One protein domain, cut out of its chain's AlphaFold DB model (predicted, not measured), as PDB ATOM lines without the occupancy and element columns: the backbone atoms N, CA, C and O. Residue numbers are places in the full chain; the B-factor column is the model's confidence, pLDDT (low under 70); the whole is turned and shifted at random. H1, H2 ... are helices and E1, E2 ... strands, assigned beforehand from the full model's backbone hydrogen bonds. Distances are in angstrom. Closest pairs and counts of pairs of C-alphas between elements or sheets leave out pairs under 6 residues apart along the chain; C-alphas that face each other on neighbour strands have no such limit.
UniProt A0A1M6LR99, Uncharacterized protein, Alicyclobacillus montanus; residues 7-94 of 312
ATOM      1  N   ARG A   7     235.697 249.923 445.565       53.59
ATOM      2  CA  ARG A   7     235.258 251.239 446.032       53.59
ATOM      3  C   ARG A   7     236.313 252.022 446.827       53.59
ATOM      4  O   ARG A   7     236.262 253.238 446.796       53.59
ATOM      5  N   PHE A   8     237.310 251.380 447.446       56.12
ATOM      6  CA  PHE A   8     238.365 252.118 448.168       56.12
ATOM      7  C   PHE A   8     239.367 252.847 447.257       56.12
ATOM      8  O   PHE A   8     240.014 253.783 447.713       56.12
ATOM      9  N   LEU A   9     239.511 252.427 445.993       55.91
ATOM     10  CA  LEU A   9     240.484 253.007 445.052       55.91
ATOM     11  C   LEU A   9     240.019 254.332 444.430       55.91
ATOM     12  O   LEU A   9     240.853 255.084 443.939       55.91
ATOM     13  N   ASP A  10     238.719 254.632 444.500       60.97
ATOM     14  CA  ASP A  10     238.117 255.832 443.902       60.97
ATOM     15  C   ASP A  10     237.535 256.798 444.958       60.97
ATOM     16  O   ASP A  10     236.940 257.826 444.623       60.97
ATOM     17  N   GLU A  11     237.672 256.478 446.250       67.88
ATOM     18  CA  GLU A  11     237.093 257.264 447.338       67.88
ATOM     19  C   GLU A  11     238.083 258.298 447.893       67.88
ATOM     20  O   GLU A  11     239.217 258.002 448.273       67.88
ATOM     21  N   LYS A  12     237.618 259.549 447.974       80.31
ATOM     22  CA  LYS A  12     238.320 260.626 448.673       80.31
ATOM     23  C   LYS A  12     238.065 260.483 450.169       80.31
ATOM     24  O   LYS A  12     236.920 260.547 450.612       80.31
ATOM     25  N   ILE A  13     239.127 260.331 450.947       80.44
ATOM     26  CA  ILE A  13     239.064 260.182 452.400       80.44
ATOM     27  C   ILE A  13     239.328 261.546 453.031       80.44
ATOM     28  O   ILE A  13     240.260 262.245 452.647       80.44
ATOM     29  N   LEU A  14     238.513 261.946 454.003       77.06
ATOM     30  CA  LEU A  14     238.773 263.141 454.800       77.06
ATOM     31  C   LEU A  14     239.565 262.731 456.044       77.06
ATOM     32  O   LEU A  14     239.089 261.908 456.826       77.06
ATOM     33  N   ILE A  15     240.766 263.274 456.210       82.00
ATOM     34  CA  ILE A  15     241.635 263.014 457.361       82.00
ATOM     35  C   ILE A  15     241.825 264.295 458.172       82.00
ATOM     36  O   ILE A  15     241.960 265.377 457.606       82.00
ATOM     37  N   LEU A  16     241.849 264.174 459.496       76.56
ATOM     38  CA  LEU A  16     242.264 265.254 460.386       76.56
ATOM     39  C   LEU A  16     243.785 265.192 460.540       76.56
ATOM     40  O   LEU A  16     244.318 264.150 460.925       76.56
ATOM     41  N   VAL A  17     244.476 266.284 460.228       78.25
ATOM     42  CA  VAL A  17     245.929 266.412 460.369       78.25
ATOM     43  C   VAL A  17     246.226 267.424 461.467       78.25
ATOM     44  O   VAL A  17     245.732 268.550 461.430       78.25
ATOM     45  N   GLU A  18     247.027 267.018 462.449       74.81
ATOM     46  CA  GLU A  18     247.427 267.867 463.572       74.81
ATOM     47  C   GLU A  18     248.847 268.409 463.355       74.81
ATOM     48  O   GLU A  18     249.787 267.653 463.094       74.81
ATOM     49  N   TYR A  19     249.011 269.726 463.473       73.81
ATOM     50  CA  TYR A  19     250.276 270.444 463.332       73.81
ATOM     51  C   TYR A  19     250.570 271.239 464.613       73.81
ATOM     52  O   TYR A  19     250.334 272.444 464.690       73.81
ATOM     53  N   GLY A  20     251.101 270.571 465.641       81.44
ATOM     54  CA  GLY A  20     251.287 271.202 466.953       81.44
ATOM     55  C   GLY A  20     249.932 271.513 467.595       81.44
ATOM     56  O   GLY A  20     249.169 270.590 467.850       81.44
ATOM     57  N   ASP A  21     249.626 272.795 467.817       79.25
ATOM     58  CA  ASP A  21     248.359 273.245 468.424       79.25
ATOM     59  C   ASP A  21     247.230 273.490 467.400       79.25
ATOM     60  O   ASP A  21     246.132 273.909 467.774       79.25
ATOM     61  N   SER A  22     247.478 273.279 466.101       67.44
ATOM     62  CA  SER A  22     246.465 273.441 465.051       67.44
ATOM     63  C   SER A  22     245.998 272.101 464.486       67.44
ATOM     64  O   SER A  22     246.757 271.138 464.397       67.44
ATOM     65  N   GLN A  23     244.728 272.048 464.089       81.62
ATOM     66  CA  GLN A  23     244.113 270.901 463.429       81.62
ATOM     67  C   GLN A  23     243.511 271.354 462.095       81.62
ATOM     68  O   GLN A  23     242.831 272.381 462.036       81.62
ATOM     69  N   GLU A  24     243.746 270.594 461.027       83.81
ATOM     70  CA  GLU A  24     243.235 270.880 459.684       83.81
ATOM     71  C   GLU A  24     242.623 269.617 459.060       83.81
ATOM     72  O   GLU A  24     243.183 268.526 459.151       83.81
ATOM     73  N   MET A  25     241.455 269.752 458.427       82.56
ATOM     74  CA  MET A  25     240.809 268.653 457.703       82.56
ATOM     75  C   MET A  25     241.304 268.630 456.261       82.56
ATOM     76  O   MET A  25     241.063 269.560 455.493       82.56
ATOM     77  N   VAL A  26     241.967 267.545 455.881       81.25
ATOM     78  CA  VAL A  26     242.596 267.372 454.573       81.25
ATOM     79  C   VAL A  26     241.885 266.258 453.831       81.25
ATOM     80  O   VAL A  26     241.788 265.129 454.300       81.25
ATOM     81  N   MET A  27     241.385 266.568 452.641       84.50
ATOM     82  CA  MET A  27     240.867 265.541 451.749       84.50
ATOM     83  C   MET A  27     242.036 264.884 451.030       84.50
ATOM     84  O   MET A  27     242.869 265.575 450.443       84.50
ATOM     85  N   VAL A  28     242.102 263.561 451.063       83.12
ATOM     86  CA  VAL A  28     243.163 262.784 450.439       83.12
ATOM     87  C   VAL A  28     242.612 261.709 449.518       83.12
ATOM     88  O   VAL A  28     241.538 261.157 449.738       83.12
ATOM     89  N   GLU A  29     243.371 261.416 448.475       83.25
ATOM     90  CA  GLU A  29     243.114 260.336 447.532       83.25
ATOM     91  C   GLU A  29     244.176 259.257 447.729       83.25
ATOM     92  O   GLU A  29     245.371 259.567 447.833       83.25
ATOM     93  N   VAL A  30     243.739 258.001 447.816       81.12
ATOM     94  CA  VAL A  30     244.636 256.858 447.987       81.12
ATOM     95  C   VAL A  30     244.775 256.148 446.650       81.12
ATOM     96  O   VAL A  30     243.839 255.515 446.177       81.12
ATOM     97  N   SER A  31     245.944 256.271 446.024       77.19
ATOM     98  CA  SER A  31     246.136 255.785 444.651       77.19
ATOM     99  C   SER A  31     246.625 254.339 444.567       77.19
ATOM    100  O   SER A  31     246.565 253.731 443.504       77.19
ATOM    101  N   GLU A  32     247.168 253.798 445.659       79.12
ATOM    102  CA  GLU A  32     247.787 252.470 445.704       79.12
ATOM    103  C   GLU A  32     247.523 251.827 447.069       79.12
ATOM    104  O   GLU A  32     247.616 252.502 448.095       79.12
ATOM    105  N   PHE A  33     247.230 250.525 447.089       78.25
ATOM    106  CA  PHE A  33     247.060 249.741 448.313       78.25
ATOM    107  C   PHE A  33     247.814 248.417 448.221       78.25
ATOM    108  O   PHE A  33     247.940 247.835 447.145       78.25
ATOM    109  N   ASP A  34     248.234 247.927 449.378       78.19
ATOM    110  CA  ASP A  34     248.749 246.586 449.599       78.19
ATOM    111  C   ASP A  34     248.004 245.945 450.783       78.19
ATOM    112  O   ASP A  34     247.487 246.645 451.658       78.19
ATOM    113  N   ILE A  35     247.910 244.617 450.815       75.94
ATOM    114  CA  ILE A  35     247.272 243.879 451.911       75.94
ATOM    115  C   ILE A  35     248.306 242.983 452.564       75.94
ATOM    116  O   ILE A  35     248.820 242.053 451.946       75.94
ATOM    117  N   TYR A  36     248.532 243.214 453.854       73.44
ATOM    118  CA  TYR A  36     249.409 242.385 454.666       73.44
ATOM    119  C   TYR A  36     248.603 241.739 455.798       73.44
ATOM    120  O   TYR A  36     248.338 242.355 456.831       73.44
ATOM    121  N   GLY A  37     248.166 240.496 455.577       82.19
ATOM    122  CA  GLY A  37     247.287 239.777 456.504       82.19
ATOM    123  C   GLY A  37     245.891 240.406 456.583       82.19
ATOM    124  O   GLY A  37     245.190 240.485 455.575       82.19
ATOM    125  N   ASP A  38     245.497 240.848 457.780       73.81
ATOM    126  CA  ASP A  38     244.227 241.547 458.043       73.81
ATOM    127  C   ASP A  38     244.340 243.081 457.954       73.81
ATOM    128  O   ASP A  38     243.365 243.787 458.219       73.81
ATOM    129  N   VAL A  39     245.509 243.604 457.567       70.19
ATOM    130  CA  VAL A  39     245.766 245.045 457.481       70.19
ATOM    131  C   VAL A  39     245.782 245.490 456.021       70.19
ATOM    132  O   VAL A  39     246.603 245.030 455.223       70.19
ATOM    133  N   LEU A  40     244.897 246.424 455.681       72.69
ATOM    134  CA  LEU A  40     244.951 247.176 454.430       72.69
ATOM    135  C   LEU A  40     245.961 248.312 454.604       72.69
ATOM    136  O   LEU A  40     245.809 249.118 455.514       72.69
ATOM    137  N   ARG A  41     246.976 248.403 453.746       73.31
ATOM    138  CA  ARG A  41     247.961 249.491 453.741       73.31
ATOM    139  C   ARG A  41     247.811 250.316 452.466       73.31
ATOM    140  O   ARG A  41     248.124 249.839 451.387       73.31
ATOM    141  N   GLY A  42     247.344 251.555 452.574       68.38
ATOM    142  CA  GLY A  42     247.435 252.541 451.500       68.38
ATOM    143  C   GLY A  42     248.887 252.979 451.319       68.38
ATOM    144  O   GLY A  42     249.496 253.537 452.230       68.38
ATOM    145  N   VAL A  43     249.452 252.701 450.148       60.66
ATOM    146  CA  VAL A  43     250.868 252.913 449.825       60.66
ATOM    147  C   VAL A  43     251.148 254.374 449.486       60.66
ATOM    148  O   VAL A  43     252.255 254.851 449.714       60.66
ATOM    149  N   LYS A  44     250.148 255.107 448.979       74.38
ATOM    150  CA  LYS A  44     250.353 256.482 448.521       74.38
ATOM    151  C   LYS A  44     249.116 257.344 448.717       74.38
ATOM    152  O   LYS A  44     248.078 257.104 448.104       74.38
ATOM    153  N   VAL A  45     249.266 258.369 449.548       77.50
ATOM    154  CA  VAL A  45     248.221 259.335 449.892       77.50
ATOM    155  C   VAL A  45     248.568 260.683 449.259       77.50
ATOM    156  O   VAL A  45     249.701 261.156 449.384       77.50
ATOM    157  N   ARG A  46     247.621 261.316 448.555       80.50
ATOM    158  CA  ARG A  46     247.814 262.655 447.965       80.50
ATOM    159  C   ARG A  46     246.731 263.626 448.428       80.50
ATOM    160  O   ARG A  46     245.558 263.280 448.327       80.50
ATOM    161  N   PRO A  47     247.081 264.845 448.874       82.44
ATOM    162  CA  PRO A  47     246.087 265.863 449.197       82.44
ATOM    163  C   PRO A  47     245.342 266.325 447.936       82.44
ATOM    164  O   PRO A  47     245.951 266.671 446.918       82.44
ATOM    165  N   VAL A  48     244.015 266.364 448.021       83.88
ATOM    166  CA  VAL A  48     243.106 266.806 446.962       83.88
ATOM    167  C   VAL A  48     242.808 268.291 447.165       83.88
ATOM    168  O   VAL A  48     241.952 268.665 447.960       83.88
ATOM    169  N   SER A  49     243.530 269.149 446.447       82.25
ATOM    170  CA  SER A  49     243.277 270.596 446.390       82.25
ATOM    171  C   SER A  49     243.750 271.163 445.047       82.25
ATOM    172  O   SER A  49     244.587 270.558 444.378       82.25
ATOM    173  N   GLU A  50     243.233 272.309 444.617       77.31
ATOM    174  CA  GLU A  50     243.801 273.070 443.491       77.31
ATOM    175  C   GLU A  50     244.826 274.111 443.965       77.31
ATOM    176  O   GLU A  50     245.665 274.559 443.183       77.31
ATOM    177  N   ASP A  51     244.832 274.424 445.263       85.06
ATOM    178  CA  ASP A  51     245.742 275.384 445.874       85.06
ATOM    179  C   ASP A  51     247.162 274.801 446.004       85.06
ATOM    180  O   ASP A  51     247.410 273.764 446.634       85.06
ATOM    181  N   ARG A  52     248.124 275.491 445.384       77.19
ATOM    182  CA  ARG A  52     249.540 275.121 445.389       77.19
ATOM    183  C   ARG A  52     250.167 275.250 446.777       77.19
ATOM    184  O   ARG A  52     251.006 274.418 447.120       77.19
ATOM    185  N   GLU A  53     249.788 276.256 447.560       76.06
ATOM    186  CA  GLU A  53     250.319 276.457 448.910       76.06
ATOM    187  C   GLU A  53     249.822 275.350 449.847       76.06
ATOM    188  O   GLU A  53     250.614 274.754 450.580       76.06
ATOM    189  N   PHE A  54     248.543 274.979 449.722       79.56
ATOM    190  CA  PHE A  54     247.957 273.840 450.430       79.56
ATOM    191  C   PHE A  54     248.692 272.531 450.108       79.56
ATOM    192  O   PHE A  54     249.066 271.791 451.017       79.56
ATOM    193  N   LYS A  55     248.962 272.252 448.824       77.25
ATOM    194  CA  LYS A  55     249.727 271.059 448.414       77.25
ATOM    195  C   LYS A  55     251.148 271.046 448.957       77.25
ATOM    196  O   LYS A  55     251.633 269.985 449.330       77.25
ATOM    197  N   LEU A  56     251.824 272.194 448.978       73.94
ATOM    198  CA  LEU A  56     253.185 272.298 449.501       73.94
ATOM    199  C   LEU A  56     253.214 272.042 451.010       73.94
ATOM    200  O   LEU A  56     254.033 271.243 451.468       73.94
ATOM    201  N   ARG A  57     252.278 272.635 451.758       77.00
ATOM    202  CA  ARG A  57     252.136 272.446 453.208       77.00
ATOM    203  C   ARG A  57     251.854 270.987 453.580       77.00
ATOM    204  O   ARG A  57     252.425 270.468 454.533       77.00
ATOM    205  N   HIS A  58     251.057 270.305 452.761       78.75
ATOM    206  CA  HIS A  58     250.658 268.910 452.959       78.75
ATOM    207  C   HIS A  58     251.493 267.904 452.154       78.75
ATOM    208  O   HIS A  58     251.174 266.718 452.120       78.75
ATOM    209  N   SER A  59     252.579 268.343 451.511       77.38
ATOM    210  CA  SER A  59     253.421 267.476 450.676       77.38
ATOM    211  C   SER A  59     254.051 266.335 451.475       77.38
ATOM    212  O   SER A  59     254.216 265.237 450.951       77.38
ATOM    213  N   LEU A  60     254.313 266.550 452.768       73.88
ATOM    214  CA  LEU A  60     254.846 265.529 453.667       73.88
ATOM    215  C   LEU A  60     253.904 264.332 453.863       73.88
ATOM    216  O   LEU A  60     254.402 263.252 454.173       73.88
ATOM    217  N   LEU A  61     252.592 264.482 453.625       72.31
ATOM    218  CA  LEU A  61     251.622 263.376 453.679       72.31
ATOM    219  C   LEU A  61     251.917 262.281 452.647       72.31
ATOM    220  O   LEU A  61     251.543 261.132 452.853       72.31
ATOM    221  N   THR A  62     252.645 262.609 451.575       72.00
ATOM    222  CA  THR A  62     253.075 261.626 450.567       72.00
ATOM    223  C   THR A  62     254.045 260.573 451.102       72.00
ATOM    224  O   THR A  62     254.194 259.531 450.472       72.00
ATOM    225  N   ASN A  63     254.657 260.816 452.268       75.06
ATOM    226  CA  ASN A  63     255.538 259.869 452.958       75.06
ATOM    227  C   ASN A  63     254.813 259.049 454.037       75.06
ATOM    228  O   ASN A  63     255.459 258.332 454.802       75.06
ATOM    229  N   TYR A  64     253.492 259.201 454.157       75.88
ATOM    230  CA  TYR A  64     252.693 258.445 455.107       75.88
ATOM    231  C   TYR A  64     251.945 257.328 454.391       75.88
ATOM    232  O   TYR A  64     251.335 257.520 453.339       75.88
ATOM    233  N   HIS A  65     251.958 256.163 455.022       78.19
ATOM    234  CA  HIS A  65     251.163 255.018 454.633       78.19
ATOM    235  C   HIS A  65     249.877 255.026 455.443       78.19
ATOM    236  O   HIS A  65     249.913 255.006 456.676       78.19
ATOM    237  N   PHE A  66     248.741 255.055 454.755       81.75
ATOM    238  CA  PHE A  66     247.461 254.816 455.407       81.75
ATOM    239  C   PHE A  66     247.404 253.347 455.812       81.75
ATOM    240  O   PHE A  66     247.854 252.487 455.059       81.75
ATOM    241  N   TYR A  67     246.852 253.031 456.971       82.44
ATOM    242  CA  TYR A  67     246.511 251.655 457.292       82.44
ATOM    243  C   TYR A  67     245.107 251.570 457.862       82.44
ATOM    244  O   TYR A  67     244.623 252.506 458.497       82.44
ATOM    245  N   TYR A  68     244.482 250.425 457.640       77.75
ATOM    246  CA  TYR A  68     243.246 250.030 458.279       77.75
ATOM    247  C   TYR A  68     243.391 248.580 458.746       77.75
ATOM    248  O   TYR A  68     243.712 247.700 457.945       77.75
ATOM    249  N   ASP A  69     243.140 248.328 460.028       77.06
ATOM    250  CA  ASP A  69     243.144 246.995 460.627       77.06
ATOM    251  C   ASP A  69     241.701 246.484 460.799       77.06
ATOM    252  O   ASP A  69     240.908 247.049 461.559       77.06
ATOM    253  N   TRP A  70     241.344 245.406 460.087       71.25
ATOM    254  CA  TRP A  70     239.998 244.810 460.158       71.25
ATOM    255  C   TRP A  70     239.670 244.181 461.513       71.25
ATOM    256  O   TRP A  70     238.490 244.080 461.848       71.25
ATOM    257  N   ASN A  71     240.671 243.778 462.293       71.25
ATOM    258  CA  ASN A  71     240.459 243.129 463.583       71.25
ATOM    259  C   ASN A  71     240.152 244.151 464.680       71.25
ATOM    260  O   ASN A  71     239.302 243.899 465.536       71.25
ATOM    261  N   THR A  72     240.816 245.309 464.651       78.31
ATOM    262  CA  THR A  72     240.610 246.370 465.651       78.31
ATOM    263  C   THR A  72     239.625 247.446 465.195       78.31
ATOM    264  O   THR A  72     239.115 248.192 466.031       78.31
ATOM    265  N   ASN A  73     239.294 247.509 463.896       72.88
ATOM    266  CA  ASN A  73     238.497 248.591 463.301       72.88
ATOM    267  C   ASN A  73     239.119 249.973 463.602       72.88
ATOM    268  O   ASN A  73     238.442 250.957 463.951       72.88
ATOM    269  N   GLU A  74     240.446 250.012 463.507       74.38
ATOM    270  CA  GLU A  74     241.274 251.202 463.644       74.38
ATOM    271  C   GLU A  74     241.923 251.528 462.304       74.38
ATOM    272  O   GLU A  74     242.330 250.643 461.552       74.38
ATOM    273  N   ALA A  75     242.032 252.821 462.020       75.19
ATOM    274  CA  ALA A  75     242.798 253.316 460.894       75.19
ATOM    275  C   ALA A  75     243.674 254.481 461.332       75.19
ATOM    276  O   ALA A  75     243.329 255.231 462.246       75.19
ATOM    277  N   GLY A  76     244.810 254.621 460.664       77.69
ATOM    278  CA  GLY A  76     245.797 255.634 460.989       77.69
ATOM    279  C   GLY A  76     246.768 255.876 459.841       77.69
ATOM    280  O   GLY A  76     246.653 255.295 458.760       77.69
ATOM    281  N   LEU A  77     247.718 256.776 460.080       76.69
ATOM    282  CA  LEU A  77     248.801 257.082 459.153       76.69
ATOM    283  C   LEU A  77     250.128 256.755 459.837       76.69
ATOM    284  O   LEU A  77     250.388 257.186 460.960       76.69
ATOM    285  N   HIS A  78     250.982 256.010 459.143       77.12
ATOM    286  CA  HIS A  78     252.330 255.696 459.600       77.12
ATOM    287  C   HIS A  78     253.354 256.336 458.679       77.12
ATOM    288  O   HIS A  78     253.342 256.095 457.472       77.12
ATOM    289  N   LYS A  79     254.286 257.099 459.250       74.88
ATOM    290  CA  LYS A  79     255.521 257.467 458.554       74.88
ATOM    291  C   LYS A  79     256.582 256.420 458.880       74.88
ATOM    292  O   LYS A  79     256.878 256.198 460.055       74.88
ATOM    293  N   TYR A  80     257.153 255.799 457.853       61.16
ATOM    294  CA  TYR A  80     258.349 254.973 458.008       61.16
ATOM    295  C   TYR A  80     259.575 255.853 457.779       61.16
ATOM    296  O   TYR A  80     259.799 256.326 456.670       61.16
ATOM    297  N   ASP A  81     260.354 256.094 458.833       53.22
ATOM    298  CA  ASP A  81     261.585 256.894 458.774       53.22
ATOM    299  C   ASP A  81     262.813 256.022 459.076       53.22
ATOM    300  O   ASP A  81     263.535 256.265 460.041       53.22
ATOM    301  N   GLY A  82     262.966 254.925 458.319       49.91
ATOM    302  CA  GLY A  82     264.120 254.009 458.331       49.91
ATOM    303  C   GLY A  82     264.330 253.167 459.599       49.91
ATOM    304  O   GLY A  82     264.696 252.004 459.495       49.91
ATOM    305  N   GLU A  83     264.063 253.712 460.786       40.28
ATOM    306  CA  GLU A  83     264.413 253.097 462.074       40.28
ATOM    307  C   GLU A  83     263.350 253.302 463.169       40.28
ATOM    308  O   GLU A  83     263.378 252.614 464.191       40.28
ATOM    309  N   LYS A  84     262.388 254.223 462.995       43.62
ATOM    310  CA  LYS A  84     261.338 254.491 463.997       43.62
ATOM    311  C   LYS A  84     259.954 254.637 463.374       43.62
ATOM    312  O   LYS A  84     259.760 255.378 462.413       43.62
ATOM    313  N   LYS A  85     258.982 253.949 463.980       50.03
ATOM    314  CA  LYS A  85     257.551 254.110 463.712       50.03
ATOM    315  C   LYS A  85     257.068 255.375 464.423       50.03
ATOM    316  O   LYS A  85     257.163 255.457 465.647       50.03
ATOM    317  N   VAL A  86     256.575 256.351 463.667       50.38
ATOM    318  CA  VAL A  86     255.863 257.505 464.230       50.38
ATOM    319  C   VAL A  86     254.379 257.289 463.975       50.38
ATOM    320  O   VAL A  86     253.935 257.281 462.825       50.38
ATOM    321  N   ASP A  87     253.634 257.066 465.056       50.09
ATOM    322  CA  ASP A  87     252.191 256.867 465.008       50.09
ATOM    323  C   ASP A  87     251.491 258.226 465.020       50.09
ATOM    324  O   ASP A  87     251.584 258.977 465.991       50.09
ATOM    325  N   VAL A  88     250.806 258.546 463.920       53.69
ATOM    326  CA  VAL A  88     249.871 259.671 463.858       53.69
ATOM    327  C   VAL A  88     248.473 259.099 464.024       53.69
ATOM    328  O   VAL A  88     247.951 258.409 463.142       53.69
ATOM    329  N   THR A  89     247.876 259.361 465.184       48.25
ATOM    330  CA  THR A  89     246.507 258.947 465.488       48.25
ATOM    331  C   THR A  89     245.547 259.812 464.685       48.25
ATOM    332  O   THR A  89     245.426 261.008 464.937       48.25
ATOM    333  N   ILE A  90     244.840 259.222 463.720       52.50
ATOM    334  CA  ILE A  90     243.764 259.927 463.023       52.50
ATOM    335  C   ILE A  90     242.499 259.798 463.865       52.50
ATOM    336  O   ILE A  90     241.957 258.703 464.038       52.50
ATOM    337  N   GLY A  91     241.978 260.925 464.340       42.22
ATOM    338  CA  GLY A  91     240.591 261.009 464.777       42.22
ATOM    339  C   GLY A  91     239.671 260.879 463.566       42.22
ATOM    340  O   GLY A  91     239.276 261.880 462.980       42.22
ATOM    341  N   ILE A  92     239.340 259.655 463.147       46.69
ATOM    342  CA  ILE A  92     238.263 259.459 462.173       46.69
ATOM    343  C   ILE A  92     236.974 259.795 462.911       46.69
ATOM    344  O   ILE A  92     236.594 259.088 463.848       46.69
ATOM    345  N   GLU A  93     236.291 260.865 462.512       41.91
ATOM    346  CA  GLU A  93     234.956 261.161 463.020       41.91
ATOM    347  C   GLU A  93     234.000 260.062 462.507       41.91
ATOM    348  O   GLU A  93     233.385 260.153 461.446       41.91
ATOM    349  N   LYS A  94     233.933 258.949 463.256       44.94
ATOM    350  CA  LYS A  94     233.246 257.678 462.939       44.94
ATOM    351  C   LYS A  94     231.726 257.817 462.715       44.94
ATOM    352  O   LYS A  94     231.048 256.817 462.493       44.94
TER     353      LYS A  94
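This is residues 7 to 94 of the 312 residues of an uncharacterized protein of Alicyclobacillus montanus (UniProt A0A1M6LR99). One antiparallel sheet of six strands is curled like part of a barrel and folded back on itself, E1 and E2 making one leaf, E4, E5 and E6 the other, and E3 the hinge; it stays open between E1 and E6. Two short helices, H1 and H2, follow E3 in the chain; H2 packs on the sheet and H1 only grazes it. The printed part has 88 residues and is mostly strand, in the order E1 E2 E3 H1 H2 E4 E5 E6, and the strands lie side by side as E1 - E2 - E3 - E4 - E5 - E6. It is compact, with a radius of gyration of the C-alphas of 12.9 A, and spans 38 by 31 by 28 A.

Start at edge strand E1, residues 12 to 19, which forms a hairpin with E2, residues 22 to 36; look at N 15 and O 26, 2.9 A apart. E2 bends by 85 degrees at residue 31 and forms a hairpin with E3, residues 39 to 47, where N 34 and O 41 are 2.8 A apart. These three strands are a meander, each the antiparallel neighbour of the one before. Next come H1, residues 52 to 57, and H2, residues 59 to 63, which meet only through their link. H1 only grazes the sheet with residues 54 to 57. H2 is on the sheet at a height of 5.6 A, over none of the strands; its closest C-alphas to E3 are those of Thr 62 and Val 45, 5.4 A. In H1 every O i to N i+4 pair is within hydrogen-bond range; in H2 0 of 1 is, but 2 of 2 O i to N i+3 pairs are. E4, residues 64 to 69, is antiparallel to E3, with N 42 and O 66 at 2.7 A. A second meander is E4, E5, residues 74 to 81, and E6, residues 84 to 88: find N 65 and O 78 at 2.8 A, then N 88 and O 77 at 3.3 A. Edge strands E1 and E6 are apart.

Find C-alpha 12 at (238.320, 260.626, 448.673), where E1 begins its 21.3 A. E2 covers 32.9 A and E3 22.4 A, bending by 58 degrees at residue 44. H1 measures 8.7 A, H2 8.2 A, E4 15.9 A and E5 21.6 A. E6 runs 12.6 A to C-alpha 88 at (249.871, 259.671, 463.858).

The farthest C-alphas, those of Arg 52 and Asn 71, are 37.9 A apart. The printed part has no cut, and its links between elements are tight. Look for pLDDT under 70 at residues 7 to 11, 22, 42 to 43 and 80 to 94.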